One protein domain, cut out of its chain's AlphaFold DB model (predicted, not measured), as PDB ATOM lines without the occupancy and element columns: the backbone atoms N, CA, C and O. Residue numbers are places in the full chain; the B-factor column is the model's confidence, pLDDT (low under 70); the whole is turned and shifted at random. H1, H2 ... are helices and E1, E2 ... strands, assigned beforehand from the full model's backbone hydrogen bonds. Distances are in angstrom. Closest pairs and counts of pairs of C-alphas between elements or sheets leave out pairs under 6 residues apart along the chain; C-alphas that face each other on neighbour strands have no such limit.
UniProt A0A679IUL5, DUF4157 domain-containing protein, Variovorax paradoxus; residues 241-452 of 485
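Overview. This is residues 241 to 452 of the 485 residues of the protein "DUF4157 domain-containing protein" of Variovorax paradoxus (UniProt A0A679IUL5). Two strongly twisted sheets form a sandwich: a branched sheet of E1, E2, E3, E4, E5, E8 and E9 faces a sheet in the order E7, E6, E10, E11, E12, and the short helix H2 packs across E6 on the second sheet's far side. The sheets' best planes stand 45 degrees apart, and loops at residues 292 to 305 and 420 to 431 reach to opposite ends of the long axis. The printed part has 212 residues with twelve named strands and two named helices, in the order E1 to E9, H1, E10 to E12, H2; neighbour strands are antiparallel and the class is mostly strand. It is compact, with a radius of gyration of the C-alphas of 17.5 A, and elongated, spanning 62 by 38 by 32 A.

Along the chain. Find C-alpha 244 at (275.648, 268.829, 353.782), where E1, residues 244 to 250, begins. Its sheet goes on with E2 (253 to 260), E3 (264 to 267), E4 (271 to 273), E5 (282 to 291, 29.4 A), E8 (347 to 354) and E9 (367 to 376). The other sheet holds E6 (306 to 315, 29.7 A), E7 (326 to 328), E10 (390 to 402, 37.6 A), E11 (405 to 419, 37.5 A) and E12 (432 to 439). H1 is residues 382 to 385; H2, residues 444 to 452, ends with C-alpha 452 at (271.987, 297.274, 361.077).

Arrangement. Start at E5: E2 and E3 lie on one side of it, E9 on the other side. Look for N 288 and O 259 at 2.9 A, N 284 and O 264 at 2.8 A, and N 287 and O 374 at 3.0 A. E1, E4 and E8 are this sheet's edge strands. E8 bends by 135 degrees at residue 351 and E9 by 115 degrees at residue 371. Across the sandwich, the closest C-alphas of E1 and E11 are those of Ile 248 and Gly 411, 5.3 A apart. E10, E11 and E12 form a meander, each strand the antiparallel neighbour of the one before; see N 394 and O 415 at 2.8 A, and N 414 and O 437 at 2.9 A. H2 is on this sheet at a height of 7.2 A, only just over E6 with 3 C-alphas falling on it, and runs across the strands at 79 degrees to E6 on the local plane; its closest C-alpha pair with E6 is Phe 446 and Ile 312, 6.4 A. Every O i to N i+4 pair in H2 is within hydrogen-bond range; H1 is too short for one and is not on either sheet.

Size, cuts and confidence. The two C-alphas farthest apart are those of Gly 299 and Thr 424, 62.1 A. The printed part has no cut. The long links are E5 to E6, E7 to E8, E8 to E9 and E11 to E12. The model's mean pLDDT over the printed part is 86.6; it is under 70 at residues 299, 319, 321 to 322, 341 to 346 and 404 to 405.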
ATOM      1  N   ARG A 241     269.281 261.390 353.846       93.31
ATOM      2  CA  ARG A 241     270.668 261.850 353.768       93.31
ATOM      3  C   ARG A 241     270.684 263.357 353.582       93.31
ATOM      4  O   ARG A 241     270.084 263.851 352.630       93.31
ATOM      5  N   ALA A 242     271.412 264.054 354.445       95.62
ATOM      6  CA  ALA A 242     271.658 265.476 354.273       95.62
ATOM      7  C   ALA A 242     272.515 265.742 353.019       95.62
ATOM      8  O   ALA A 242     273.418 264.967 352.702       95.62
ATOM      9  N   ALA A 243     272.270 266.854 352.325       95.62
ATOM     10  CA  ALA A 243     273.156 267.346 351.271       95.62
ATOM     11  C   ALA A 243     274.498 267.808 351.851       95.62
ATOM     12  O   ALA A 243     275.551 267.505 351.294       95.62
ATOM     13  N   VAL A 244     274.457 268.483 353.002       96.94
ATOM     14  CA  VAL A 244     275.648 268.829 353.782       96.94
ATOM     15  C   VAL A 244     275.353 268.704 355.275       96.94
ATOM     16  O   VAL A 244     274.215 268.845 355.723       96.94
ATOM     17  N   SER A 245     276.369 268.371 356.067       96.19
ATOM     18  CA  SER A 245     276.266 268.261 357.525       96.19
ATOM     19  C   SER A 245     277.380 269.065 358.170       96.19
ATOM     20  O   SER A 245     278.543 268.671 358.135       96.19
ATOM     21  N   CYS A 246     277.010 270.207 358.734       94.06
ATOM     22  CA  CYS A 246     277.942 271.192 359.253       94.06
ATOM     23  C   CYS A 246     278.133 270.988 360.756       94.06
ATOM     24  O   CYS A 246     277.172 271.150 361.517       94.06
ATOM     25  N   PRO A 247     279.341 270.622 361.220       90.31
ATOM     26  CA  PRO A 247     279.610 270.539 362.645       90.31
ATOM     27  C   PRO A 247     279.524 271.938 363.257       90.31
ATOM     28  O   PRO A 247     280.237 272.852 362.851       90.31
ATOM     29  N   ILE A 248     278.667 272.092 364.261       90.75
ATOM     30  CA  ILE A 248     278.521 273.339 365.010       90.75
ATOM     31  C   ILE A 248     279.379 273.217 366.258       90.75
ATOM     32  O   ILE A 248     279.194 272.286 367.045       90.75
ATOM     33  N   SER A 249     280.349 274.114 366.410       85.50
ATOM     34  CA  SER A 249     281.389 273.986 367.430       85.50
ATOM     35  C   SER A 249     281.678 275.314 368.118       85.50
ATOM     36  O   SER A 249     281.526 276.379 367.534       85.50
ATOM     37  N   CYS A 250     282.148 275.237 369.357       83.81
ATOM     38  CA  CYS A 250     282.673 276.359 370.123       83.81
ATOM     39  C   CYS A 250     284.005 275.941 370.750       83.81
ATOM     40  O   CYS A 250     284.071 274.899 371.394       83.81
ATOM     41  N   CYS A 251     285.079 276.709 370.532       75.00
ATOM     42  CA  CYS A 251     286.431 276.401 371.027       75.00
ATOM     43  C   CYS A 251     286.843 274.920 370.837       75.00
ATOM     44  O   CYS A 251     287.233 274.249 371.791       75.00
ATOM     45  N   PHE A 252     286.707 274.387 369.615       73.81
ATOM     46  CA  PHE A 252     286.956 272.976 369.249       73.81
ATOM     47  C   PHE A 252     286.020 271.933 369.889       73.81
ATOM     48  O   PHE A 252     286.096 270.751 369.553       73.81
ATOM     49  N   GLN A 253     285.111 272.343 370.772       79.69
ATOM     50  CA  GLN A 253     284.072 271.481 371.321       79.69
ATOM     51  C   GLN A 253     282.885 271.468 370.366       79.69
ATOM     52  O   GLN A 253     282.275 272.503 370.098       79.69
ATOM     53  N   ARG A 254     282.545 270.289 369.850       86.50
ATOM     54  CA  ARG A 254     281.345 270.115 369.036       86.50
ATOM     55  C   ARG A 254     280.112 270.226 369.931       86.50
ATOM     56  O   ARG A 254     279.987 269.489 370.900       86.50
ATOM     57  N   LEU A 255     279.217 271.143 369.584       89.00
ATOM     58  CA  LEU A 255     277.943 271.373 370.266       89.00
ATOM     59  C   LEU A 255     276.776 270.692 369.550       89.00
ATOM     60  O   LEU A 255     275.736 270.459 370.157       89.00
ATOM     61  N   GLY A 256     276.933 270.367 368.268       91.69
ATOM     62  CA  GLY A 256     275.906 269.693 367.486       91.69
ATOM     63  C   GLY A 256     276.244 269.618 366.005       91.69
ATOM     64  O   GLY A 256     277.394 269.802 365.592       91.69
ATOM     65  N   THR A 257     275.226 269.342 365.196       94.62
ATOM     66  CA  THR A 257     275.325 269.323 363.729       94.62
ATOM     67  C   THR A 257     274.124 270.003 363.115       94.62
ATOM     68  O   THR A 257     272.991 269.698 363.480       94.62
ATOM     69  N   LEU A 258     274.377 270.903 362.174       96.38
ATOM     70  CA  LEU A 258     273.361 271.470 361.304       96.38
ATOM     71  C   LEU A 258     273.337 270.663 360.005       96.38
ATOM     72  O   LEU A 258     274.292 270.686 359.231       96.38
ATOM     73  N   HIS A 259     272.258 269.927 359.783       97.50
ATOM     74  CA  HIS A 259     272.014 269.181 358.558       97.50
ATOM     75  C   HIS A 259     271.188 270.038 357.607       97.50
ATOM     76  O   HIS A 259     270.112 270.496 357.985       97.50
ATOM     77  N   ALA A 260     271.667 270.228 356.380       97.50
ATOM     78  CA  ALA A 260     270.849 270.778 355.307       97.50
ATOM     79  C   ALA A 260     270.451 269.662 354.355       97.50
ATOM     80  O   ALA A 260     271.313 268.945 353.836       97.50
ATOM     81  N   MET A 261     269.153 269.511 354.135       96.00
ATOM     82  CA  MET A 261     268.608 268.502 353.238       96.00
ATOM     83  C   MET A 261     268.794 268.919 351.769       96.00
ATOM     84  O   MET A 261     269.041 270.094 351.477       96.00
ATOM     85  N   PRO A 262     268.734 267.972 350.813       95.44
ATOM     86  CA  PRO A 262     268.750 268.306 349.393       95.44
ATOM     87  C   PRO A 262     267.628 269.281 349.028       95.44
ATOM     88  O   PRO A 262     266.468 269.054 349.356       95.44
ATOM     89  N   LEU A 263     267.977 270.347 348.307       95.81
ATOM     90  CA  LEU A 263     267.005 271.349 347.875       95.81
ATOM     91  C   LEU A 263     266.018 270.742 346.870       95.81
ATOM     92  O   LEU A 263     266.428 270.165 345.857       95.81
ATOM     93  N   ALA A 264     264.720 270.921 347.112       93.81
ATOM     94  CA  ALA A 264     263.675 270.524 346.173       93.81
ATOM     95  C   ALA A 264     263.314 271.701 345.260       93.81
ATOM     96  O   ALA A 264     263.159 272.823 345.726       93.81
ATOM     97  N   TYR A 265     263.157 271.472 343.957       94.44
ATOM     98  CA  TYR A 265     262.691 272.510 343.032       94.44
ATOM     99  C   TYR A 265     261.172 272.662 343.151       94.44
ATOM    100  O   TYR A 265     260.457 271.670 343.294       94.44
ATOM    101  N   THR A 266     260.662 273.892 343.062       93.31
ATOM    102  CA  THR A 266     259.247 274.189 343.333       93.31
ATOM    103  C   THR A 266     258.612 275.086 342.274       93.31
ATOM    104  O   THR A 266     259.227 276.007 341.732       93.31
ATOM    105  N   ASP A 267     257.342 274.829 341.984       91.12
ATOM    106  CA  ASP A 267     256.418 275.703 341.265       91.12
ATOM    107  C   ASP A 267     255.360 276.173 342.274       91.12
ATOM    108  O   ASP A 267     254.615 275.366 342.829       91.12
ATOM    109  N   VAL A 268     255.267 277.484 342.508       83.00
ATOM    110  CA  VAL A 268     254.357 278.055 343.521       83.00
ATOM    111  C   VAL A 268     252.869 277.746 343.267       83.00
ATOM    112  O   VAL A 268     252.047 277.861 344.169       83.00
ATOM    113  N   ARG A 269     252.490 277.357 342.043       82.56
ATOM    114  CA  ARG A 269     251.111 277.002 341.669       82.56
ATOM    115  C   ARG A 269     250.868 275.497 341.641       82.56
ATOM    116  O   ARG A 269     249.717 275.082 341.740       82.56
ATOM    117  N   ARG A 270     251.909 274.692 341.415       82.56
ATOM    118  CA  ARG A 270     251.790 273.254 341.106       82.56
ATOM    119  C   ARG A 270     252.499 272.332 342.099       82.56
ATOM    120  O   ARG A 270     252.281 271.127 342.029       82.56
ATOM    121  N   GLY A 271     253.303 272.867 343.017       86.75
ATOM    122  CA  GLY A 271     254.041 272.089 344.011       86.75
ATOM    123  C   GLY A 271     255.434 271.675 343.515       86.75
ATOM    124  O   GLY A 271     256.147 272.517 342.969       86.75
ATOM    125  N   PRO A 272     255.872 270.419 343.719       90.12
ATOM    126  CA  PRO A 272     257.203 269.970 343.310       90.12
ATOM    127  C   PRO A 272     257.457 270.136 341.805       90.12
ATOM    128  O   PRO A 272     256.590 269.866 340.973       90.12
ATOM    129  N   ALA A 273     258.674 270.535 341.448       91.81
ATOM    130  CA  ALA A 273     259.144 270.665 340.075       91.81
ATOM    131  C   ALA A 273     260.422 269.842 339.857       91.81
ATOM    132  O   ALA A 273     261.180 269.573 340.784       91.81
ATOM    133  N   ALA A 274     260.678 269.446 338.610       90.81
ATOM    134  CA  ALA A 274     261.938 268.803 338.244       90.81
ATOM    135  C   ALA A 274     263.063 269.842 338.097       90.81
ATOM    136  O   ALA A 274     262.831 270.953 337.608       90.81
ATOM    137  N   ALA A 275     264.291 269.456 338.449       89.81
ATOM    138  CA  ALA A 275     265.480 270.253 338.159       89.81
ATOM    139  C   ALA A 275     265.585 270.543 336.649       89.81
ATOM    140  O   ALA A 275     265.295 269.681 335.819       89.81
ATOM    141  N   GLY A 276     265.958 271.773 336.289       88.94
ATOM    142  CA  GLY A 276     266.026 272.216 334.890       88.94
ATOM    143  C   GLY A 276     264.669 272.488 334.222       88.94
ATOM    144  O   GLY A 276     264.633 272.940 333.080       88.94
ATOM    145  N   SER A 277     263.543 272.266 334.911       90.19
ATOM    146  CA  SER A 277     262.223 272.623 334.390       90.19
ATOM    147  C   SER A 277     262.058 274.140 334.275       90.19
ATOM    148  O   SER A 277     262.320 274.878 335.223       90.19
ATOM    149  N   ALA A 278     261.513 274.611 333.150       85.62
ATOM    150  CA  ALA A 278     261.152 276.021 332.964       85.62
ATOM    151  C   ALA A 278     260.056 276.501 333.940       85.62
ATOM    152  O   ALA A 278     259.914 277.705 334.174       85.62
ATOM    153  N   LEU A 279     259.291 275.558 334.502       86.06
ATOM    154  CA  LEU A 279     258.224 275.812 335.471       86.06
ATOM    155  C   LEU A 279     258.755 276.066 336.885       86.06
ATOM    156  O   LEU A 279     258.039 276.636 337.704       86.06
ATOM    157  N   ALA A 280     260.001 275.675 337.168       92.69
ATOM    158  CA  ALA A 280     260.602 275.932 338.461       92.69
ATOM    159  C   ALA A 280     260.657 277.448 338.719       92.69
ATOM    160  O   ALA A 280     261.146 278.248 337.910       92.69
ATOM    161  N   SER A 281     260.090 277.837 339.851       92.25
ATOM    162  CA  SER A 281     259.976 279.214 340.316       92.25
ATOM    163  C   SER A 281     260.676 279.438 341.649       92.25
ATOM    164  O   SER A 281     260.794 280.581 342.058       92.25
ATOM    165  N   GLY A 282     261.134 278.388 342.321       93.75
ATOM    166  CA  GLY A 282     261.803 278.491 343.606       93.75
ATOM    167  C   GLY A 282     262.396 277.168 344.051       93.75
ATOM    168  O   GLY A 282     262.377 276.175 343.316       93.75
ATOM    169  N   ILE A 283     262.895 277.164 345.278       95.06
ATOM    170  CA  ILE A 283     263.356 275.960 345.968       95.06
ATOM    171  C   ILE A 283     262.543 275.757 347.247       95.06
ATOM    172  O   ILE A 283     261.905 276.690 347.721       95.06
ATOM    173  N   ALA A 284     262.552 274.544 347.785       93.81
ATOM    174  CA  ALA A 284     262.220 274.261 349.171       93.81
ATOM    175  C   ALA A 284     263.515 273.866 349.876       93.81
ATOM    176  O   ALA A 284     264.260 273.016 349.373       93.81
ATOM    177  N   ALA A 285     263.780 274.507 351.005       94.62
ATOM    178  CA  ALA A 285     264.910 274.234 351.867       94.62
ATOM    179  C   ALA A 285     264.410 273.700 353.208       94.62
ATOM    180  O   ALA A 285     263.418 274.171 353.766       94.62
ATOM    181  N   GLU A 286     265.133 272.711 353.708       94.81
ATOM    182  CA  GLU A 286     264.871 272.052 354.974       94.81
ATOM    183  C   GLU A 286     266.201 271.904 355.709       94.81
ATOM    184  O   GLU A 286     267.171 271.345 355.184       94.81
ATOM    185  N   LEU A 287     266.249 272.463 356.915       96.38
ATOM    186  CA  LEU A 287     267.421 272.453 357.776       96.38
ATOM    187  C   LEU A 287     267.038 271.882 359.136       96.38
ATOM    188  O   LEU A 287     266.041 272.302 359.718       96.38
ATOM    189  N   HIS A 288     267.872 271.000 359.685       95.44
ATOM    190  CA  HIS A 288     267.709 270.468 361.037       95.44
ATOM    191  C   HIS A 288     268.998 270.627 361.828       95.44
ATOM    192  O   HIS A 288     270.029 270.047 361.485       95.44
ATOM    193  N   PHE A 289     268.941 271.366 362.930       95.94
ATOM    194  CA  PHE A 289     270.001 271.362 363.921       95.94
ATOM    195  C   PHE A 289     269.720 270.326 365.002       95.94
ATOM    196  O   PHE A 289     268.636 270.270 365.587       95.94
ATOM    197  N   MET A 290     270.731 269.506 365.261       92.94
ATOM    198  CA  MET A 290     270.738 268.475 366.288       92.94
ATOM    199  C   MET A 290     271.878 268.774 367.261       92.94
ATOM    200  O   MET A 290     273.052 268.568 366.932       92.94
ATOM    201  N   ALA A 291     271.542 269.287 368.444       91.25
ATOM    202  CA  ALA A 291     272.499 269.488 369.522       91.25
ATOM    203  C   ALA A 291     272.987 268.140 370.071       91.25
ATOM    204  O   ALA A 291     272.224 267.176 370.164       91.25
ATOM    205  N   ASP A 292     274.258 268.071 370.458       85.44
ATOM    206  CA  ASP A 292     274.797 266.906 371.154       85.44
ATOM    207  C   ASP A 292     274.187 266.822 372.561       85.44
ATOM    208  O   ASP A 292     274.034 267.827 373.258       85.44
ATOM    209  N   ALA A 293     273.859 265.607 373.000       73.88
ATOM    210  CA  ALA A 293     273.355 265.353 374.344       73.88
ATOM    211  C   ALA A 293     274.386 265.718 375.430       73.88
ATOM    212  O   ALA A 293     274.008 266.043 376.555       73.88
ATOM    213  N   HIS A 294     275.684 265.684 375.105       75.00
ATOM    214  CA  HIS A 294     276.777 266.001 376.029       75.00
ATOM    215  C   HIS A 294     277.227 267.459 375.909       75.00
ATOM    216  O   HIS A 294     278.397 267.736 375.641       75.00
ATOM    217  N   GLN A 295     276.306 268.400 376.109       79.19
ATOM    218  CA  GLN A 295     276.679 269.811 376.106       79.19
ATOM    219  C   GLN A 295     277.686 270.143 377.218       79.19
ATOM    220  O   GLN A 295     277.690 269.495 378.273       79.19
ATOM    221  N   PRO A 296     278.530 271.172 377.017       80.38
ATOM    222  CA  PRO A 296     279.404 271.674 378.063       80.38
ATOM    223  C   PRO A 296     278.628 272.032 379.335       80.38
ATOM    224  O   PRO A 296     277.495 272.511 379.273       80.38
ATOM    225  N   ALA A 297     279.252 271.828 380.497       77.62
ATOM    226  CA  ALA A 297     278.651 272.175 381.781       77.62
ATOM    227  C   ALA A 297     278.393 273.687 381.904       77.62
ATOM    228  O   ALA A 297     279.165 274.499 381.383       77.62
ATOM    229  N   ALA A 298     277.350 274.052 382.654       72.38
ATOM    230  CA  ALA A 298     277.049 275.440 382.985       72.38
ATOM    231  C   ALA A 298     278.285 276.136 383.591       72.38
ATOM    232  O   ALA A 298     278.906 275.618 384.520       72.38
ATOM    233  N   GLY A 299     278.655 277.293 383.032       66.81
ATOM    234  CA  GLY A 299     279.873 278.036 383.384       66.81
ATOM    235  C   GLY A 299     281.059 277.830 382.432       66.81
ATOM    236  O   GLY A 299     282.004 278.612 382.481       66.81
ATOM    237  N   ASN A 300     281.014 276.845 381.526       75.44
ATOM    238  CA  ASN A 300     281.889 276.839 380.349       75.44
ATOM    239  C   ASN A 300     281.426 277.951 379.386       75.44
ATOM    240  O   ASN A 300     280.228 278.072 379.127       75.44
ATOM    241  N   GLY A 301     282.351 278.739 378.826       72.69
ATOM    242  CA  GLY A 301     282.036 279.789 377.848       72.69
ATOM    243  C   GLY A 301     281.238 279.297 376.627       72.69
ATOM    244  O   GLY A 301     280.517 280.089 376.020       72.69
ATOM    245  N   CYS A 302     281.304 277.998 376.319       81.44
ATOM    246  CA  CYS A 302     280.582 277.310 375.247       81.44
ATOM    247  C   CYS A 302     279.243 276.666 375.653       81.44
ATOM    248  O   CYS A 302     278.607 276.031 374.815       81.44
ATOM    249  N   HIS A 303     278.819 276.772 376.915       84.06
ATOM    250  CA  HIS A 303     277.493 276.311 377.339       84.06
ATOM    251  C   HIS A 303     276.397 277.177 376.706       84.06
ATOM    252  O   HIS A 303     276.536 278.395 376.710       84.06
ATOM    253  N   CYS A 304     275.313 276.584 376.214       84.31
ATOM    254  CA  CYS A 304     274.151 277.311 375.701       84.31
ATOM    255  C   CYS A 304     272.908 276.863 376.468       84.31
ATOM    256  O   CYS A 304     272.713 275.664 376.655       84.31
ATOM    257  N   ASP A 305     272.076 277.816 376.894       84.19
ATOM    258  CA  ASP A 305     270.793 277.489 377.527       84.19
ATOM    259  C   ASP A 305     269.817 276.969 376.462       84.19
ATOM    260  O   ASP A 305     269.098 275.994 376.675       84.19
ATOM    261  N   GLU A 306     269.841 277.605 375.287       86.62
ATOM    262  CA  GLU A 306     269.041 277.255 374.118       86.62
ATOM    263  C   GLU A 306     269.829 277.480 372.820       86.62
ATOM    264  O   GLU A 306     270.876 278.136 372.797       86.62
ATOM    265  N   PHE A 307     269.295 276.945 371.723       88.94
ATOM    266  CA  PHE A 307     269.784 277.177 370.369       88.94
ATOM    267  C   PHE A 307     268.639 277.718 369.528       88.94
ATOM    268  O   PHE A 307     267.526 277.201 369.614       88.94
ATOM    269  N   HIS A 308     268.943 278.754 368.752       89.38
ATOM    270  CA  HIS A 308     268.029 279.350 367.784       89.38
ATOM    271  C   HIS A 308     268.758 279.579 366.458       89.38
ATOM    272  O   HIS A 308     269.969 279.808 366.453       89.38
ATOM    273  N   MET A 309     268.060 279.572 365.329       91.88
ATOM    274  CA  MET A 309     268.641 279.853 364.021       91.88
ATOM    275  C   MET A 309     268.341 281.282 363.596       91.88
ATOM    276  O   MET A 309     267.226 281.777 363.731       91.88
ATOM    277  N   ILE A 310     269.346 281.948 363.036       90.69
ATOM    278  CA  ILE A 310     269.209 283.262 362.407       90.69
ATOM    279  C   ILE A 310     269.513 283.092 360.927       90.69
ATOM    280  O   ILE A 310     270.561 282.553 360.566       90.69
ATOM    281  N   GLN A 311     268.615 283.570 360.076       93.19
ATOM    282  CA  GLN A 311     268.778 283.517 358.633       93.19
ATOM    283  C   GLN A 311     268.890 284.923 358.059       93.19
ATOM    284  O   GLN A 311     268.126 285.818 358.417       93.19
ATOM    285  N   ILE A 312     269.853 285.117 357.162       91.81
ATOM    286  CA  ILE A 312     270.011 286.348 356.393       91.81
ATOM    287  C   ILE A 312     269.914 286.022 354.912       91.81
ATOM    288  O   ILE A 312     270.553 285.084 354.433       91.81
ATOM    289  N   ILE A 313     269.138 286.829 354.194       93.31
ATOM    290  CA  ILE A 313     268.980 286.729 352.747       93.31
ATOM    291  C   ILE A 313     269.754 287.849 352.071       93.31
ATOM    292  O   ILE A 313     269.533 289.016 352.383       93.31
ATOM    293  N   ASN A 314     270.582 287.479 351.095       93.50
ATOM    294  CA  ASN A 314     271.134 288.368 350.080       93.50
ATOM    295  C   ASN A 314     270.404 288.125 348.751       93.50
ATOM    296  O   ASN A 314     270.387 287.005 348.233       93.50
ATOM    297  N   SER A 315     269.797 289.159 348.172       92.75
ATOM    298  CA  SER A 315     269.141 289.036 346.873       92.75
ATOM    299  C   SER A 315     269.312 290.253 345.973       92.75
ATOM    300  O   SER A 315     269.178 291.405 346.392       92.75
ATOM    301  N   THR A 316     269.518 289.985 344.679       91.38
ATOM    302  CA  THR A 316     269.511 291.014 343.623       91.38
ATOM    303  C   THR A 316     268.102 291.503 343.288       91.38
ATOM    304  O   THR A 316     267.953 292.497 342.583       91.38
ATOM    305  N   HIS A 317     267.067 290.825 343.794       87.75
ATOM    306  CA  HIS A 317     265.671 291.217 343.651       87.75
ATOM    307  C   HIS A 317     264.972 291.170 345.025       87.75
ATOM    308  O   HIS A 317     264.284 290.184 345.351       87.75
ATOM    309  N   PRO A 318     265.162 292.213 345.855       75.62
ATOM    310  CA  PRO A 318     264.671 292.225 347.224       75.62
ATOM    311  C   PRO A 318     263.143 292.126 347.264       75.62
ATOM    312  O   PRO A 318     262.439 292.729 346.458       75.62
ATOM    313  N   TYR A 319     262.638 291.317 348.194       69.56
ATOM    314  CA  TYR A 319     261.200 291.148 348.461       69.56
ATOM    315  C   TYR A 319     260.827 291.560 349.888       69.56
ATOM    316  O   TYR A 319     259.657 291.610 350.253       69.56
ATOM    317  N   ASP A 320     261.829 291.878 350.698       70.25
ATOM    318  CA  ASP A 320     261.637 292.422 352.025       70.25
ATOM    319  C   ASP A 320     260.927 293.781 351.952       70.25
ATOM    320  O   ASP A 320     261.290 294.647 351.150       70.25
ATOM    321  N   ALA A 321     259.945 293.998 352.828       62.00
ATOM    322  CA  ALA A 321     259.175 295.240 352.882       62.00
ATOM    323  C   ALA A 321     260.050 296.474 353.191       62.00
ATOM    324  O   ALA A 321     259.622 297.605 352.965       62.00
ATOM    325  N   ARG A 322     261.280 296.264 353.688       67.00
ATOM    326  CA  ARG A 322     262.265 297.322 353.967       67.00
ATOM    327  C   ARG A 322     263.116 297.680 352.734       67.00
ATOM    328  O   ARG A 322     263.918 298.605 352.817       67.00
ATOM    329  N   GLY A 323     262.960 296.979 351.604       70.56
ATOM    330  CA  GLY A 323     263.615 297.296 350.326       70.56
ATOM    331  C   GLY A 323     265.126 297.041 350.282       70.56
ATOM    332  O   GLY A 323     265.811 297.581 349.416       70.56
ATOM    333  N   ARG A 324     265.662 296.249 351.218       79.94
ATOM    334  CA  ARG A 324     267.099 295.954 351.313       79.94
ATOM    335  C   ARG A 324     267.451 294.672 350.570       79.94
ATOM    336  O   ARG A 324     266.700 293.702 350.628       79.94
ATOM    337  N   SER A 325     268.614 294.663 349.922       85.50
ATOM    338  CA  SER A 325     269.186 293.454 349.317       85.50
ATOM    339  C   SER A 325     269.689 292.454 350.352       85.50
ATOM    340  O   SER A 325     269.646 291.267 350.064       85.50
ATOM    341  N   ASP A 326     270.099 292.931 351.531       88.81
ATOM    342  CA  ASP A 326     270.507 292.123 352.681       88.81
ATOM    343  C   ASP A 326     269.552 292.356 353.856       88.81
ATOM    344  O   ASP A 326     269.340 293.502 354.276       88.81
ATOM    345  N   PHE A 327     268.950 291.295 354.389       89.12
ATOM    346  CA  PHE A 327     268.021 291.409 355.513       89.12
ATOM    347  C   PHE A 327     267.952 290.137 356.359       89.12
ATOM    348  O   PHE A 327     268.164 289.036 355.858       89.12
ATOM    349  N   VAL A 328     267.625 290.307 357.645       89.31
ATOM    350  CA  VAL A 328     267.261 289.198 358.538       89.31
ATOM    351  C   VAL A 328     265.892 288.672 358.121       89.31
ATOM    352  O   VAL A 328     264.940 289.458 358.019       89.31
ATOM    353  N   ASP A 329     265.815 287.367 357.869       88.88
ATOM    354  CA  ASP A 329     264.586 286.678 357.492       88.88
ATOM    355  C   ASP A 329     263.844 286.188 358.729       88.88
ATOM    356  O   ASP A 329     264.042 285.085 359.237       88.88
ATOM    357  N   ASN A 330     263.027 287.085 359.263       85.25
ATOM    358  CA  ASN A 330     262.217 286.866 360.442       85.25
ATOM    359  C   ASN A 330     260.857 287.545 360.285       85.25
ATOM    360  O   ASN A 330     260.641 288.368 359.392       85.25
ATOM    361  N   ASP A 331     259.932 287.229 361.194       79.00
ATOM    362  CA  ASP A 331     258.630 287.888 361.204       79.00
ATOM    363  C   ASP A 331     258.808 289.415 361.320       79.00
ATOM    364  O   ASP A 331     259.456 289.888 362.261       79.00
ATOM    365  N   PRO A 332     258.217 290.215 360.412       74.38
ATOM    366  CA  PRO A 332     258.288 291.671 360.468       74.38
ATOM    367  C   PRO A 332     257.583 292.274 361.694       74.38
ATOM    368  O   PRO A 332     257.620 293.488 361.876       74.38
ATOM    369  N   ASN A 333     256.943 291.481 362.546       76.75
ATOM    370  CA  ASN A 333     256.428 291.891 363.850       76.75
ATOM    371  C   ASN A 333     257.213 291.272 365.017       76.75
ATOM    372  O   ASN A 333     256.924 291.584 366.172       76.75
ATOM    373  N   SER A 334     258.208 290.422 364.742       76.69
ATOM    374  CA  SER A 334     259.081 289.861 365.768       76.69
ATOM    375  C   SER A 334     259.934 290.946 366.413       76.69
ATOM    376  O   SER A 334     260.503 291.808 365.738       76.69
ATOM    377  N   ALA A 335     260.077 290.854 367.733       78.00
ATOM    378  CA  ALA A 335     261.103 291.579 368.475       78.00
ATOM    379  C   ALA A 335     262.456 290.844 368.467       78.00
ATOM    380  O   ALA A 335     263.465 291.430 368.847       78.00
ATOM    381  N   GLN A 336     262.476 289.574 368.052       79.62
ATOM    382  CA  GLN A 336     263.654 288.712 368.048       79.62
ATOM    383  C   GLN A 336     264.137 288.418 366.620       79.62
ATOM    384  O   GLN A 336     263.331 288.370 365.685       79.62
ATOM    385  N   PRO A 337     265.446 288.189 366.435       82.38
ATOM    386  CA  PRO A 337     266.042 288.003 365.117       82.38
ATOM    387  C   PRO A 337     265.992 286.563 364.598       82.38
ATOM    388  O   PRO A 337     266.559 286.278 363.548       82.38
ATOM    389  N   PHE A 338     265.379 285.655 365.352       86.88
ATOM    390  CA  PHE A 338     265.364 284.237 365.029       86.88
ATOM    391  C   PHE A 338     264.375 283.925 363.908       86.88
ATOM    392  O   PHE A 338     263.341 284.586 363.761       86.88
ATOM    393  N   TYR A 339     264.726 282.917 363.115       85.06
ATOM    394  CA  TYR A 339     263.838 282.346 362.122       85.06
ATOM    395  C   TYR A 339     262.736 281.570 362.836       85.06
ATOM    396  O   TYR A 339     262.991 280.781 363.741       85.06
ATOM    397  N   GLY A 340     261.499 281.768 362.395       73.00
ATOM    398  CA  GLY A 340     260.345 281.224 363.094       73.00
ATOM    399  C   GLY A 340     259.968 282.063 364.311       73.00
ATOM    400  O   GLY A 340     260.797 282.572 365.060       73.00
ATOM    401  N   THR A 341     258.667 282.228 364.511       61.91
ATOM    402  CA  THR A 341     258.099 282.812 365.728       61.91
ATOM    403  C   THR A 341     256.858 282.011 366.117       61.91
ATOM    404  O   THR A 341     256.308 281.288 365.281       61.91
ATOM    405  N   PRO A 342     256.347 282.143 367.356       51.28
ATOM    406  CA  PRO A 342     255.107 281.478 367.764       51.28
ATOM    407  C   PRO A 342     253.875 281.853 366.921       51.28
ATOM    408  O   PRO A 342     252.839 281.200 367.025       51.28
ATOM    409  N   SER A 343     253.951 282.915 366.117       49.75
ATOM    410  CA  SER A 343     252.836 283.419 365.322       49.75
ATOM    411  C   SER A 343     253.346 284.120 364.061       49.75
ATOM    412  O   SER A 343     253.332 285.345 364.005       49.75
ATOM    413  N   GLY A 344     253.790 283.357 363.061       55.53
ATOM    414  CA  GLY A 344     254.275 283.905 361.792       55.53
ATOM    415  C   GLY A 344     254.287 282.872 360.654       55.53
ATOM    416  O   GLY A 344     254.161 281.676 360.913       55.53
ATOM    417  N   PRO A 345     254.428 283.305 359.384       54.53
ATOM    418  CA  PRO A 345     254.505 282.420 358.210       54.53
ATOM    419  C   PRO A 345     255.821 281.624 358.128       54.53
ATOM    420  O   PRO A 345     255.971 280.763 357.264       54.53
ATOM    421  N   TYR A 346     256.764 281.926 359.019       65.44
ATOM    422  CA  TYR A 346     258.064 281.286 359.152       65.44
ATOM    423  C   TYR A 346     257.908 279.954 359.878       65.44
ATOM    424  O   TYR A 346     257.769 279.915 361.102       65.44
ATOM    425  N   LEU A 347     257.886 278.861 359.116       76.44
ATOM    426  CA  LEU A 347     257.680 277.540 359.687       76.44
ATOM    427  C   LEU A 347     258.982 277.007 360.274       76.44
ATOM    428  O   LEU A 347     259.941 276.714 359.558       76.44
ATOM    429  N   ALA A 348     258.975 276.860 361.592       82.75
ATOM    430  CA  ALA A 348     260.046 276.256 362.358       82.75
ATOM    431  C   ALA A 348     259.528 275.061 363.161       82.75
ATOM    432  O   ALA A 348     258.326 274.914 363.408       82.75
ATOM    433  N   GLY A 349     260.451 274.199 363.567       84.50
ATOM    434  CA  GLY A 349     260.170 273.030 364.389       84.50
ATOM    435  C   GLY A 349     261.167 272.892 365.527       84.50
ATOM    436  O   GLY A 349     262.344 273.177 365.343       84.50
ATOM    437  N   GLN A 350     260.708 272.459 366.697       86.31
ATOM    438  CA  GLN A 350     261.555 272.183 367.858       86.31
ATOM    439  C   GLN A 350     261.061 270.928 368.571       86.31
ATOM    440  O   GLN A 350     259.853 270.677 368.642       86.31
ATOM    441  N   GLY A 351     261.996 270.143 369.104       83.06
ATOM    442  CA  GLY A 351     261.702 268.827 369.651       83.06
ATOM    443  C   GLY A 351     261.023 267.951 368.603       83.06
ATOM    444  O   GLY A 351     261.352 267.997 367.414       83.06
ATOM    445  N   GLU A 352     260.044 267.168 369.039       82.75
ATOM    446  CA  GLU A 352     259.240 266.365 368.128       82.75
ATOM    447  C   GLU A 352     258.178 267.198 367.410       82.75
ATOM    448  O   GLU A 352     257.181 267.637 367.994       82.75
ATOM    449  N   HIS A 353     258.334 267.331 366.105       83.50
ATOM    450  CA  HIS A 353     257.415 268.086 365.272       83.50
ATOM    451  C   HIS A 353     257.199 267.379 363.936       83.50
ATOM    452  O   HIS A 353     257.853 266.391 363.602       83.50
ATOM    453  N   GLN A 354     256.200 267.853 363.203       87.69
ATOM    454  CA  GLN A 354     255.890 267.352 361.875       87.69
ATOM    455  C   GLN A 354     256.502 268.293 360.842       87.69
ATOM    456  O   GLN A 354     256.358 269.510 360.976       87.69
ATOM    457  N   ILE A 355     257.134 267.733 359.812       88.88
ATOM    458  CA  ILE A 355     257.545 268.501 358.637       88.88
ATOM    459  C   ILE A 355     256.267 269.093 358.015       88.88
ATOM    460  O   ILE A 355     255.317 268.338 357.774       88.88
ATOM    461  N   PRO A 356     256.187 270.417 357.781       88.31
ATOM    462  CA  PRO A 356     254.959 271.078 357.361       88.31
ATOM    463  C   PRO A 356     254.242 270.410 356.183       88.31
ATOM    464  O   PRO A 356     254.771 270.276 355.080       88.31
ATOM    465  N   THR A 357     252.983 270.028 356.401       82.75
ATOM    466  CA  THR A 357     252.130 269.491 355.338       82.75
ATOM    467  C   THR A 357     251.768 270.601 354.353       82.75
ATOM    468  O   THR A 357     251.294 271.658 354.767       82.75
ATOM    469  N   GLY A 358     251.955 270.361 353.052       77.19
ATOM    470  CA  GLY A 358     251.731 271.363 351.999       77.19
ATOM    471  C   GLY A 358     253.009 272.036 351.492       77.19
ATOM    472  O   GLY A 358     252.941 272.853 350.576       77.19
ATOM    473  N   PHE A 359     254.167 271.664 352.042       80.31
ATOM    474  CA  PHE A 359     255.466 272.042 351.501       80.31
ATOM    475  C   PHE A 359     255.866 271.022 350.423       80.31
ATOM    476  O   PHE A 359     255.610 269.829 350.591       80.31
ATOM    477  N   PRO A 360     256.476 271.446 349.303       85.81
ATOM    478  CA  PRO A 360     256.948 270.551 348.247       85.81
ATOM    479  C   PRO A 360     258.265 269.859 348.654       85.81
ATOM    480  O   PRO A 360     259.242 269.875 347.907       85.81
ATOM    481  N   LEU A 361     258.274 269.273 349.854       86.81
ATOM    482  CA  LEU A 361     259.355 268.478 350.427       86.81
ATOM    483  C   LEU A 361     259.011 266.982 350.299       86.81
ATOM    484  O   LEU A 361     257.836 266.623 350.439       86.81
ATOM    485  N   PRO A 362     259.985 266.097 350.016       83.38
ATOM    486  CA  PRO A 362     259.736 264.662 349.839       83.38
ATOM    487  C   PRO A 362     259.127 263.959 351.062       83.38
ATOM    488  O   PRO A 362     258.434 262.957 350.914       83.38
ATOM    489  N   ASP A 363     259.400 264.485 352.246       86.88
ATOM    490  CA  ASP A 363     259.071 263.978 353.579       86.88
ATOM    491  C   ASP A 363     258.059 264.871 354.318       86.88
ATOM    492  O   ASP A 363     257.847 264.740 355.526       86.88
ATOM    493  N   ALA A 364     257.359 265.750 353.594       88.69
ATOM    494  CA  ALA A 364     256.276 266.545 354.158       88.69
ATOM    495  C   ALA A 364     255.244 265.660 354.883       88.69
ATOM    496  O   ALA A 364     254.687 264.716 354.319       88.69
ATOM    497  N   GLY A 365     254.944 265.998 356.138       87.12
ATOM    498  CA  GLY A 365     254.045 265.232 356.998       87.12
ATOM    499  C   GLY A 365     254.715 264.132 357.826       87.12
ATOM    500  O   GLY A 365     254.065 263.601 358.733       87.12
ATOM    501  N   GLU A 366     255.984 263.799 357.590       86.94
ATOM    502  CA  GLU A 366     256.728 262.898 358.471       86.94
ATOM    503  C   GLU A 366     257.090 263.600 359.794       86.94
ATOM    504  O   GLU A 366     257.133 264.831 359.886       86.94
ATOM    505  N   ARG A 367     257.286 262.814 360.864       86.25
ATOM    506  CA  ARG A 367     257.651 263.334 362.189       86.25
ATOM    507  C   ARG A 367     259.130 263.134 362.466       86.25
ATOM    508  O   ARG A 367     259.656 262.027 362.351       86.25
ATOM    509  N   ILE A 368     259.768 264.209 362.896       86.12
ATOM    510  CA  ILE A 368     261.194 264.274 363.188       86.12
ATOM    511  C   ILE A 368     261.405 264.908 364.559       86.12
ATOM    512  O   ILE A 368     260.574 265.675 365.054       86.12
ATOM    513  N   THR A 369     262.540 264.579 365.164       84.94
ATOM    514  CA  THR A 369     263.042 265.246 366.358       84.94
ATOM    515  C   THR A 369     264.267 266.055 365.993       84.94
ATOM    516  O   THR A 369     265.241 265.517 365.469       84.94
ATOM    517  N   SER A 370     264.239 267.343 366.302       89.62
ATOM    518  CA  SER A 370     265.394 268.225 366.164       89.62
ATOM    519  C   SER A 370     265.487 269.144 367.374       89.62
ATOM    520  O   SER A 370     264.512 269.349 368.100       89.62
ATOM    521  N   THR A 371     266.668 269.706 367.610       90.31
ATOM    522  CA  THR A 371     266.772 270.854 368.517       90.31
ATOM    523  C   THR A 371     266.044 272.036 367.901       90.31
ATOM    524  O   THR A 371     265.269 272.701 368.579       90.31
ATOM    525  N   GLU A 372     266.247 272.233 366.601       91.38
ATOM    526  CA  GLU A 372     265.565 273.256 365.833       91.38
ATOM    527  C   GLU A 372     265.539 272.898 364.349       91.38
ATOM    528  O   GLU A 372     266.417 272.196 363.836       91.38
ATOM    529  N   SER A 373     264.525 273.361 363.631       93.25
ATOM    530  CA  SER A 373     264.406 273.171 362.192       93.25
ATOM    531  C   SER A 373     263.818 274.380 361.503       93.25
ATOM    532  O   SER A 373     262.956 275.054 362.064       93.25
ATOM    533  N   ILE A 374     264.272 274.599 360.273       93.25
ATOM    534  CA  ILE A 374     263.780 275.625 359.359       93.25
ATOM    535  C   ILE A 374     263.184 274.937 358.141       93.25
ATOM    536  O   ILE A 374     263.826 274.073 357.541       93.25
ATOM    537  N   TYR A 375     261.991 275.383 357.762       92.38
ATOM    538  CA  TYR A 375     261.350 275.038 356.503       92.38
ATOM    539  C   TYR A 375     261.086 276.327 355.729       92.38
ATOM    540  O   TYR A 375     260.345 277.200 356.188       92.38
ATOM    541  N   ASP A 376     261.710 276.449 354.565       90.44
ATOM    542  CA  ASP A 376     261.701 277.668 353.760       90.44
ATOM    543  C   ASP A 376     261.364 277.338 352.298       90.44
ATOM    544  O   ASP A 376     261.790 276.312 351.764       90.44
ATOM    545  N   ILE A 377     260.558 278.178 351.642       90.25
ATOM    546  CA  ILE A 377     260.179 278.016 350.226       90.25
ATOM    547  C   ILE A 377     260.314 279.359 349.504       90.25
ATOM    548  O   ILE A 377     259.313 279.997 349.144       90.25
ATOM    549  N   PRO A 378     261.542 279.826 349.258       91.12
ATOM    550  CA  PRO A 378     261.738 281.055 348.521       91.12
ATOM    551  C   PRO A 378     261.383 280.836 347.047       91.12
ATOM    552  O   PRO A 378     261.826 279.883 346.401       91.12
ATOM    553  N   TYR A 379     260.592 281.754 346.486       91.81
ATOM    554  CA  TYR A 379     260.175 281.697 345.086       91.81
ATOM    555  C   TYR A 379     260.205 283.068 344.402       91.81
ATOM    556  O   TYR A 379     259.905 284.109 344.989       91.81
ATOM    557  N   ARG A 380     260.545 283.060 343.113       91.69
ATOM    558  CA  ARG A 380     260.484 284.178 342.171       91.69
ATOM    559  C   ARG A 380     260.028 283.674 340.802       91.69
ATOM    560  O   ARG A 380     260.737 282.983 340.071       91.69
ATOM    561  N   THR A 381     258.808 284.048 340.441       90.88
ATOM    562  CA  THR A 381     258.242 283.788 339.115       90.88
ATOM    563  C   THR A 381     258.817 284.770 338.092       90.88
ATOM    564  O   THR A 381     259.140 285.904 338.452       90.88
ATOM    565  N   PRO A 382     258.881 284.396 336.802       89.50
ATOM    566  CA  PRO A 382     259.302 285.308 335.737       89.50
ATOM    567  C   PRO A 382     258.553 286.647 335.738       89.50
ATOM    568  O   PRO A 382     259.157 287.694 335.544       89.50
ATOM    569  N   GLY A 383     257.246 286.630 336.030       89.25
ATOM    570  CA  GLY A 383     256.433 287.846 336.092       89.25
ATOM    571  C   GLY A 383     256.840 288.810 337.210       89.25
ATOM    572  O   GLY A 383     256.685 290.012 337.039       89.25
ATOM    573  N   MET A 384     257.388 288.307 338.324       90.88
ATOM    574  CA  MET A 384     257.929 289.161 339.389       90.88
ATOM    575  C   MET A 384     259.270 289.785 339.008       90.88
ATOM    576  O   MET A 384     259.543 290.906 339.409       90.88
ATOM    577  N   LEU A 385     260.096 289.063 338.249       90.69
ATOM    578  CA  LEU A 385     261.462 289.474 337.921       90.69
ATOM    579  C   LEU A 385     261.543 290.469 336.756       90.69
ATOM    580  O   LEU A 385     262.564 291.138 336.590       90.69
ATOM    581  N   GLY A 386     260.505 290.548 335.917       91.81
ATOM    582  CA  GLY A 386     260.529 291.364 334.706       91.81
ATOM    583  C   GLY A 386     261.663 290.926 333.776       91.81
ATOM    584  O   GLY A 386     261.633 289.822 333.238       91.81
ATOM    585  N   THR A 387     262.669 291.783 333.604       94.00
ATOM    586  CA  THR A 387     263.858 291.532 332.768       94.00
ATOM    587  C   THR A 387     265.152 291.442 333.581       94.00
ATOM    588  O   THR A 387     266.241 291.616 333.033       94.00
ATOM    589  N   THR A 388     265.055 291.236 334.895       92.50
ATOM    590  CA  THR A 388     266.208 291.253 335.803       92.50
ATOM    591  C   THR A 388     266.620 289.838 336.187       92.50
ATOM    592  O   THR A 388     265.805 289.045 336.658       92.50
ATOM    593  N   SER A 389     267.908 289.528 336.019       94.75
ATOM    594  CA  SER A 389     268.497 288.289 336.535       94.75
ATOM    595  C   SER A 389     268.449 288.249 338.062       94.75
ATOM    596  O   SER A 389     268.696 289.242 338.751       94.75
ATOM    597  N   LEU A 390     268.167 287.070 338.597       94.81
ATOM    598  CA  LEU A 390     268.008 286.826 340.018       94.81
ATOM    599  C   LEU A 390     269.199 286.057 340.586       94.81
ATOM    600  O   LEU A 390     269.551 284.989 340.088       94.81
ATOM    601  N   SER A 391     269.698 286.546 341.715       95.44
ATOM    602  CA  SER A 391     270.354 285.744 342.740       95.44
ATOM    603  C   SER A 391     269.557 285.869 344.037       95.44
ATOM    604  O   SER A 391     269.153 286.973 344.419       95.44
ATOM    605  N   TRP A 392     269.291 284.742 344.686       95.38
ATOM    606  CA  TRP A 392     268.708 284.673 346.020       95.38
ATOM    607  C   TRP A 392     269.546 283.697 346.835       95.38
ATOM    608  O   TRP A 392     269.566 282.510 346.517       95.38
ATOM    609  N   MET A 393     270.262 284.202 347.835       96.56
ATOM    610  CA  MET A 393     271.171 283.443 348.689       96.56
ATOM    611  C   MET A 393     270.759 283.599 350.144       96.56
ATOM    612  O   MET A 393     270.528 284.715 350.600       96.56
ATOM    613  N   ALA A 394     270.715 282.490 350.869       96.50
ATOM    614  CA  ALA A 394     270.520 282.453 352.304       96.50
ATOM    615  C   ALA A 394     271.821 282.046 352.993       96.50
ATOM    616  O   ALA A 394     272.488 281.101 352.571       96.50
ATOM    617  N   GLU A 395     272.142 282.720 354.090       96.06
ATOM    618  CA  GLU A 395     273.100 282.262 355.091       96.06
ATOM    619  C   GLU A 395     272.343 282.050 356.398       96.06
ATOM    620  O   GLU A 395     271.812 282.989 356.988       96.06
ATOM    621  N   THR A 396     272.251 280.793 356.823       96.44
ATOM    622  CA  THR A 396     271.548 280.397 358.044       96.44
ATOM    623  C   THR A 396     272.551 279.930 359.068       96.44
ATOM    624  O   THR A 396     273.314 279.003 358.806       96.44
ATOM    625  N   CYS A 397     272.534 280.543 360.240       93.19
ATOM    626  CA  CYS A 397     273.485 280.265 361.294       93.19
ATOM    627  C   CYS A 397     272.797 279.804 362.574       93.19
ATOM    628  O   CYS A 397     271.769 280.352 362.966       93.19
ATOM    629  N   VAL A 398     273.416 278.843 363.261       92.44
ATOM    630  CA  VAL A 398     273.017 278.448 364.614       92.44
ATOM    631  C   VAL A 398     273.565 279.468 365.604       92.44
ATOM    632  O   VAL A 398     274.766 279.755 365.626       92.44
ATOM    633  N   SER A 399     272.680 280.004 366.435       88.06
ATOM    634  CA  SER A 399     272.971 280.950 367.499       88.06
ATOM    635  C   SER A 399     272.831 280.280 368.863       88.06
ATOM    636  O   SER A 399     271.839 279.616 369.157       88.06
ATOM    637  N   CYS A 400     273.845 280.471 369.703       85.75
ATOM    638  CA  CYS A 400     273.773 280.153 371.122       85.75
ATOM    639  C   CYS A 400     272.925 281.217 371.817       85.75
ATOM    640  O   CYS A 400     273.199 282.409 371.655       85.75
ATOM    641  N   VAL A 401     271.952 280.800 372.621       82.44
ATOM    642  CA  VAL A 401     271.176 281.694 373.481       82.44
ATOM    643  C   VAL A 401     271.545 281.433 374.934       82.44
ATOM    644  O   VAL A 401     271.571 280.289 375.391       82.44
ATOM    645  N   LYS A 402     271.839 282.514 375.659       78.31
ATOM    646  CA  LYS A 402     272.102 282.502 377.100       78.31
ATOM    647  C   LYS A 402     271.217 283.519 377.788       78.31
ATOM    648  O   LYS A 402     271.098 284.653 377.332       78.31
ATOM    649  N   SER A 403     270.609 283.134 378.904       74.88
ATOM    650  CA  SER A 403     269.770 284.019 379.718       74.88
ATOM    651  C   SER A 403     268.707 284.770 378.894       74.88
ATOM    652  O   SER A 403     268.417 285.936 379.159       74.88
ATOM    653  N   ASN A 404     268.115 284.087 377.906       67.25
ATOM    654  CA  ASN A 404     267.107 284.603 376.965       67.25
ATOM    655  C   ASN A 404     267.589 285.684 375.977       67.25
ATOM    656  O   ASN A 404     266.767 286.437 375.447       67.25
ATOM    657  N   ALA A 405     268.892 285.775 375.709       67.88
ATOM    658  CA  ALA A 405     269.446 286.646 374.675       67.88
ATOM    659  C   ALA A 405     270.389 285.870 373.734       67.88
ATOM    660  O   ALA A 405     271.090 284.964 374.198       67.88
ATOM    661  N   PRO A 406     270.429 286.213 372.430       72.31
ATOM    662  CA  PRO A 406     271.507 285.783 371.549       72.31
ATOM    663  C   PRO A 406     272.866 286.127 372.171       72.31
ATOM    664  O   PRO A 406     273.101 287.273 372.547       72.31
ATOM    665  N   ASP A 407     273.736 285.127 372.277       72.12
ATOM    666  CA  ASP A 407     275.105 285.260 372.792       72.12
ATOM    667  C   ASP A 407     276.105 285.296 371.636       72.12
ATOM    668  O   ASP A 407     276.912 286.208 371.526       72.12
ATOM    669  N   ARG A 408     276.053 284.301 370.739       78.12
ATOM    670  CA  ARG A 408     276.979 284.217 369.598       78.12
ATOM    671  C   ARG A 408     276.441 283.385 368.451       78.12
ATOM    672  O   ARG A 408     275.514 282.591 368.622       78.12
ATOM    673  N   VAL A 409     277.104 283.510 367.308       84.75
ATOM    674  CA  VAL A 409     276.944 282.632 366.145       84.75
ATOM    675  C   VAL A 409     277.989 281.517 366.198       84.75
ATOM    676  O   VAL A 409     279.169 281.788 366.390       84.75
ATOM    677  N   LEU A 410     277.558 280.266 366.041       86.31
ATOM    678  CA  LEU A 410     278.399 279.076 366.231       86.31
ATOM    679  C   LEU A 410     278.850 278.410 364.921       86.31
ATOM    680  O   LEU A 410     279.809 277.643 364.908       86.31
ATOM    681  N   GLY A 411     278.127 278.651 363.834       87.00
ATOM    682  CA  GLY A 411     278.377 278.043 362.531       87.00
ATOM    683  C   GLY A 411     277.151 278.160 361.638       87.00
ATOM    684  O   GLY A 411     276.036 278.361 362.128       87.00
ATOM    685  N   CYS A 412     277.367 278.063 360.332       91.75
ATOM    686  CA  CYS A 412     276.367 278.400 359.332       91.75
ATOM    687  C   CYS A 412     276.327 277.401 358.177       91.75
ATOM    688  O   CYS A 412     277.283 276.665 357.918       91.75
ATOM    689  N   VAL A 413     275.222 277.446 357.445       96.81
ATOM    690  CA  VAL A 413     275.069 276.862 356.119       96.81
ATOM    691  C   VAL A 413     274.619 277.945 355.144       96.81
ATOM    692  O   VAL A 413     273.809 278.807 355.488       96.81
ATOM    693  N   THR A 414     275.144 277.909 353.926       97.62
ATOM    694  CA  THR A 414     274.692 278.764 352.824       97.62
ATOM    695  C   THR A 414     273.972 277.946 351.776       97.62
ATOM    696  O   THR A 414     274.420 276.845 351.480       97.62
ATOM    697  N   TYR A 415     272.906 278.476 351.187       97.88
ATOM    698  CA  TYR A 415     272.179 277.842 350.084       97.88
ATOM    699  C   TYR A 415     271.435 278.889 349.248       97.88
ATOM    700  O   TYR A 415     271.343 280.053 349.627       97.88
ATOM    701  N   GLY A 416     270.864 278.482 348.115       97.00
ATOM    702  CA  GLY A 416     269.846 279.284 347.436       97.00
ATOM    703  C   GLY A 416     269.734 278.951 345.960       97.00
ATOM    704  O   GLY A 416     269.834 277.785 345.586       97.00
ATOM    705  N   PHE A 417     269.478 279.943 345.110       96.62
ATOM    706  CA  PHE A 417     269.289 279.717 343.680       96.62
ATOM    707  C   PHE A 417     269.528 280.972 342.840       96.62
ATOM    708  O   PHE A 417     269.426 282.107 343.309       96.62
ATOM    709  N   THR A 418     269.818 280.751 341.560       96.19
ATOM    710  CA  THR A 418     269.970 281.807 340.559       96.19
ATOM    711  C   THR A 418     269.068 281.561 339.356       96.19
ATOM    712  O   THR A 418     268.635 280.434 339.085       96.19
ATOM    713  N   ARG A 419     268.751 282.638 338.636       94.50
ATOM    714  CA  ARG A 419     268.008 282.580 337.377       94.50
ATOM    715  C   ARG A 419     268.398 283.742 336.475       94.50
ATOM    716  O   ARG A 419     268.154 284.898 336.813       94.50
ATOM    717  N   ASN A 420     268.956 283.436 335.313       95.31
ATOM    718  CA  ASN A 420     269.420 284.458 334.382       95.31
ATOM    719  C   ASN A 420     268.319 284.855 333.400       95.31
ATOM    720  O   ASN A 420     267.594 284.002 332.888       95.31
ATOM    721  N   TYR A 421     268.205 286.155 333.134       95.62
ATOM    722  CA  TYR A 421     267.400 286.673 332.038       95.62
ATOM    723  C   TYR A 421     268.255 286.775 330.771       95.62
ATOM    724  O   TYR A 421     269.301 287.427 330.765       95.62
ATOM    725  N   ASN A 422     267.799 286.154 329.686       95.06
ATOM    726  CA  ASN A 422     268.440 286.225 328.383       95.06
ATOM    727  C   ASN A 422     267.806 287.351 327.557       95.06
ATOM    728  O   ASN A 422     266.685 287.236 327.055       95.06
ATOM    729  N   GLY A 423     268.550 288.447 327.397       93.62
ATOM    730  CA  GLY A 423     268.096 289.625 326.655       93.62
ATOM    731  C   GLY A 423     267.866 289.393 325.159       93.62
ATOM    732  O   GLY A 423     267.114 290.148 324.556       93.62
ATOM    733  N   THR A 424     268.463 288.354 324.570       95.31
ATOM    734  CA  THR A 424     268.305 288.025 323.146       95.31
ATOM    735  C   THR A 424     267.021 287.245 322.892       95.31
ATOM    736  O   THR A 424     266.323 287.496 321.913       95.31
ATOM    737  N   THR A 425     266.700 286.283 323.757       94.88
ATOM    738  CA  THR A 425     265.507 285.433 323.607       94.88
ATOM    739  C   THR A 425     264.288 285.978 324.344       94.88
ATOM    740  O   THR A 425     263.198 285.429 324.189       94.88
ATOM    741  N   HIS A 426     264.457 287.042 325.137       92.88
ATOM    742  CA  HIS A 426     263.435 287.594 326.030       92.88
ATOM    743  C   HIS A 426     262.832 286.539 326.971       92.88
ATOM    744  O   HIS A 426     261.644 286.567 327.294       92.88
ATOM    745  N   ALA A 427     263.660 285.590 327.407       92.25
ATOM    746  CA  ALA A 427     263.257 284.474 328.247       92.25
ATOM    747  C   ALA A 427     264.227 284.294 329.413       92.25
ATOM    748  O   ALA A 427     265.378 284.723 329.365       92.25
ATOM    749  N   PHE A 428     263.757 283.632 330.468       93.50
ATOM    750  CA  PHE A 428     264.631 283.207 331.551       93.50
ATOM    751  C   PHE A 428     265.198 281.825 331.270       93.50
ATOM    752  O   PHE A 428     264.455 280.914 330.889       93.50
ATOM    753  N   ASP A 429     266.477 281.658 331.577       93.31
ATOM    754  CA  ASP A 429     267.096 280.345 331.657       93.31
ATOM    755  C   ASP A 429     266.426 279.505 332.765       93.31
ATOM    756  O   ASP A 429     265.758 280.048 333.668       93.31
ATOM    757  N   PRO A 430     266.580 278.169 332.717       92.75
ATOM    758  CA  PRO A 430     266.204 277.317 333.829       92.75
ATOM    759  C   PRO A 430     266.852 277.797 335.126       92.75
ATOM    760  O   PRO A 430     268.005 278.227 335.155       92.75
ATOM    761  N   MET A 431     266.091 277.718 336.211       94.31
ATOM    762  CA  MET A 431     266.601 278.039 337.535       94.31
ATOM    763  C   MET A 431     267.689 277.038 337.937       94.31
ATOM    764  O   MET A 431     267.551 275.839 337.689       94.31
ATOM    765  N   VAL A 432     268.733 277.532 338.598       95.44
ATOM    766  CA  VAL A 432     269.850 276.721 339.090       95.44
ATOM    767  C   VAL A 432     269.925 276.861 340.603       95.44
ATOM    768  O   VAL A 432     270.166 277.956 341.112       95.44
ATOM    769  N   ALA A 433     269.712 275.763 341.327       96.12
ATOM    770  CA  ALA A 433     269.942 275.731 342.766       96.12
ATOM    771  C   ALA A 433     271.448 275.775 343.070       96.12
ATOM    772  O   ALA A 433     272.250 275.117 342.407       96.12
ATOM    773  N   VAL A 434     271.818 276.536 344.095       97.06
ATOM    774  CA  VAL A 434     273.148 276.532 344.699       97.06
ATOM    775  C   VAL A 434     273.093 275.572 345.875       97.06
ATOM    776  O   VAL A 434     272.374 275.817 346.847       97.06
ATOM    777  N   SER A 435     273.808 274.455 345.741       94.19
ATOM    778  CA  SER A 435     273.848 273.400 346.751       94.19
ATOM    779  C   SER A 435     274.261 273.948 348.120       94.19
ATOM    780  O   SER A 435     275.128 274.824 348.172       94.19
ATOM    781  N   PRO A 436     273.682 273.423 349.215       97.69
ATOM    782  CA  PRO A 436     274.075 273.815 350.557       97.69
ATOM    783  C   PRO A 436     275.567 273.586 350.830       97.69
ATOM    784  O   PRO A 436     276.096 272.535 350.467       97.69
ATOM    785  N   ASP A 437     276.219 274.532 351.508       95.62
ATOM    786  CA  ASP A 437     277.629 274.426 351.909       95.62
ATOM    787  C   ASP A 437     277.885 274.988 353.314       95.62
ATOM    788  O   ASP A 437     277.193 275.900 353.773       95.62
ATOM    789  N   CYS A 438     278.873 274.427 354.013       92.62
ATOM    790  CA  CYS A 438     279.170 274.765 355.401       92.62
ATOM    791  C   CYS A 438     280.065 275.986 355.531       92.62
ATOM    792  O   CYS A 438     281.071 276.119 354.835       92.62
ATOM    793  N   ARG A 439     279.781 276.822 356.534       86.00
ATOM    794  CA  ARG A 439     280.683 277.902 356.933       86.00
ATOM    795  C   ARG A 439     280.914 277.895 358.435       86.00
ATOM    796  O   ARG A 439     279.980 277.990 359.224       86.00
ATOM    797  N   SER A 440     282.181 277.830 358.826       78.75
ATOM    798  CA  SER A 440     282.576 277.848 360.240       78.75
ATOM    799  C   SER A 440     282.406 279.222 360.894       78.75
ATOM    800  O   SER A 440     282.350 279.309 362.114       78.75
ATOM    801  N   PHE A 441     282.320 280.290 360.095       76.62
ATOM    802  CA  PHE A 441     282.166 281.671 360.557       76.62
ATOM    803  C   PHE A 441     281.129 282.400 359.702       76.62
ATOM    804  O   PHE A 441     281.101 282.134 358.498       76.62
ATOM    805  N   PRO A 442     280.335 283.329 360.268       82.12
ATOM    806  CA  PRO A 442     279.368 284.135 359.520       82.12
ATOM    807  C   PRO A 442     280.055 285.073 358.522       82.12
ATOM    808  O   PRO A 442     281.257 285.334 358.620       82.12
ATOM    809  N   SER A 443     279.331 285.523 357.495       83.31
ATOM    810  CA  SER A 443     279.954 286.311 356.423       83.31
ATOM    811  C   SER A 443     280.064 287.759 356.853       83.31
ATOM    812  O   SER A 443     279.408 288.205 357.796       83.31
ATOM    813  N   GLN A 444     280.870 288.537 356.135       82.19
ATOM    814  CA  GLN A 444     280.900 289.975 356.367       82.19
ATOM    815  C   GLN A 444     279.518 290.608 356.123       82.19
ATOM    816  O   GLN A 444     279.117 291.500 356.874       82.19
ATOM    817  N   ALA A 445     278.782 290.131 355.112       84.12
ATOM    818  CA  ALA A 445     277.416 290.566 354.835       84.12
ATOM    819  C   ALA A 445     276.477 290.197 355.991       84.12
ATOM    820  O   ALA A 445     275.721 291.048 356.461       84.12
ATOM    821  N   PHE A 446     276.604 288.979 356.522       87.44
ATOM    822  CA  PHE A 446     275.847 288.523 357.682       87.44
ATOM    823  C   PHE A 446     276.087 289.427 358.898       87.44
ATOM    824  O   PHE A 446     275.155 290.035 359.421       87.44
ATOM    825  N   ALA A 447     277.351 289.603 359.293       82.56
ATOM    826  CA  ALA A 447     277.728 290.433 360.436       82.56
ATOM    827  C   ALA A 447     277.267 291.892 360.272       82.56
ATOM    828  O   ALA A 447     276.733 292.495 361.200       82.56
ATOM    829  N   THR A 448     277.416 292.464 359.074       83.56
ATOM    830  CA  THR A 448     276.976 293.840 358.784       83.56
ATOM    831  C   THR A 448     275.457 293.981 358.880       83.56
ATOM    832  O   THR A 448     274.953 294.962 359.431       83.56
ATOM    833  N   THR A 449     274.716 292.986 358.396       86.00
ATOM    834  CA  THR A 449     273.250 292.969 358.463       86.00
ATOM    835  C   THR A 449     272.772 292.873 359.910       86.00
ATOM    836  O   THR A 449     271.900 293.642 360.307       86.00
ATOM    837  N   LEU A 450     273.404 292.035 360.741       83.31
ATOM    838  CA  LEU A 450     273.093 291.973 362.173       83.31
ATOM    839  C   LEU A 450     273.333 293.311 362.889       83.31
ATOM    840  O   LEU A 450     272.545 293.705 363.742       83.31
ATOM    841  N   ARG A 451     274.370 294.074 362.537       80.19
ATOM    842  CA  ARG A 451     274.597 295.384 363.183       80.19
ATOM    843  C   ARG A 451     273.596 296.461 362.761       80.19
ATOM    844  O   ARG A 451     273.517 297.496 363.412       80.19
ATOM    845  N   THR A 452     272.867 296.254 361.668       79.94
ATOM    846  CA  THR A 452     271.987 297.274 361.077       79.94
ATOM    847  C   THR A 452     270.504 296.927 361.157       79.94
ATOM    848  O   THR A 452     269.668 297.813 360.978       79.94
TER     849      THR A 452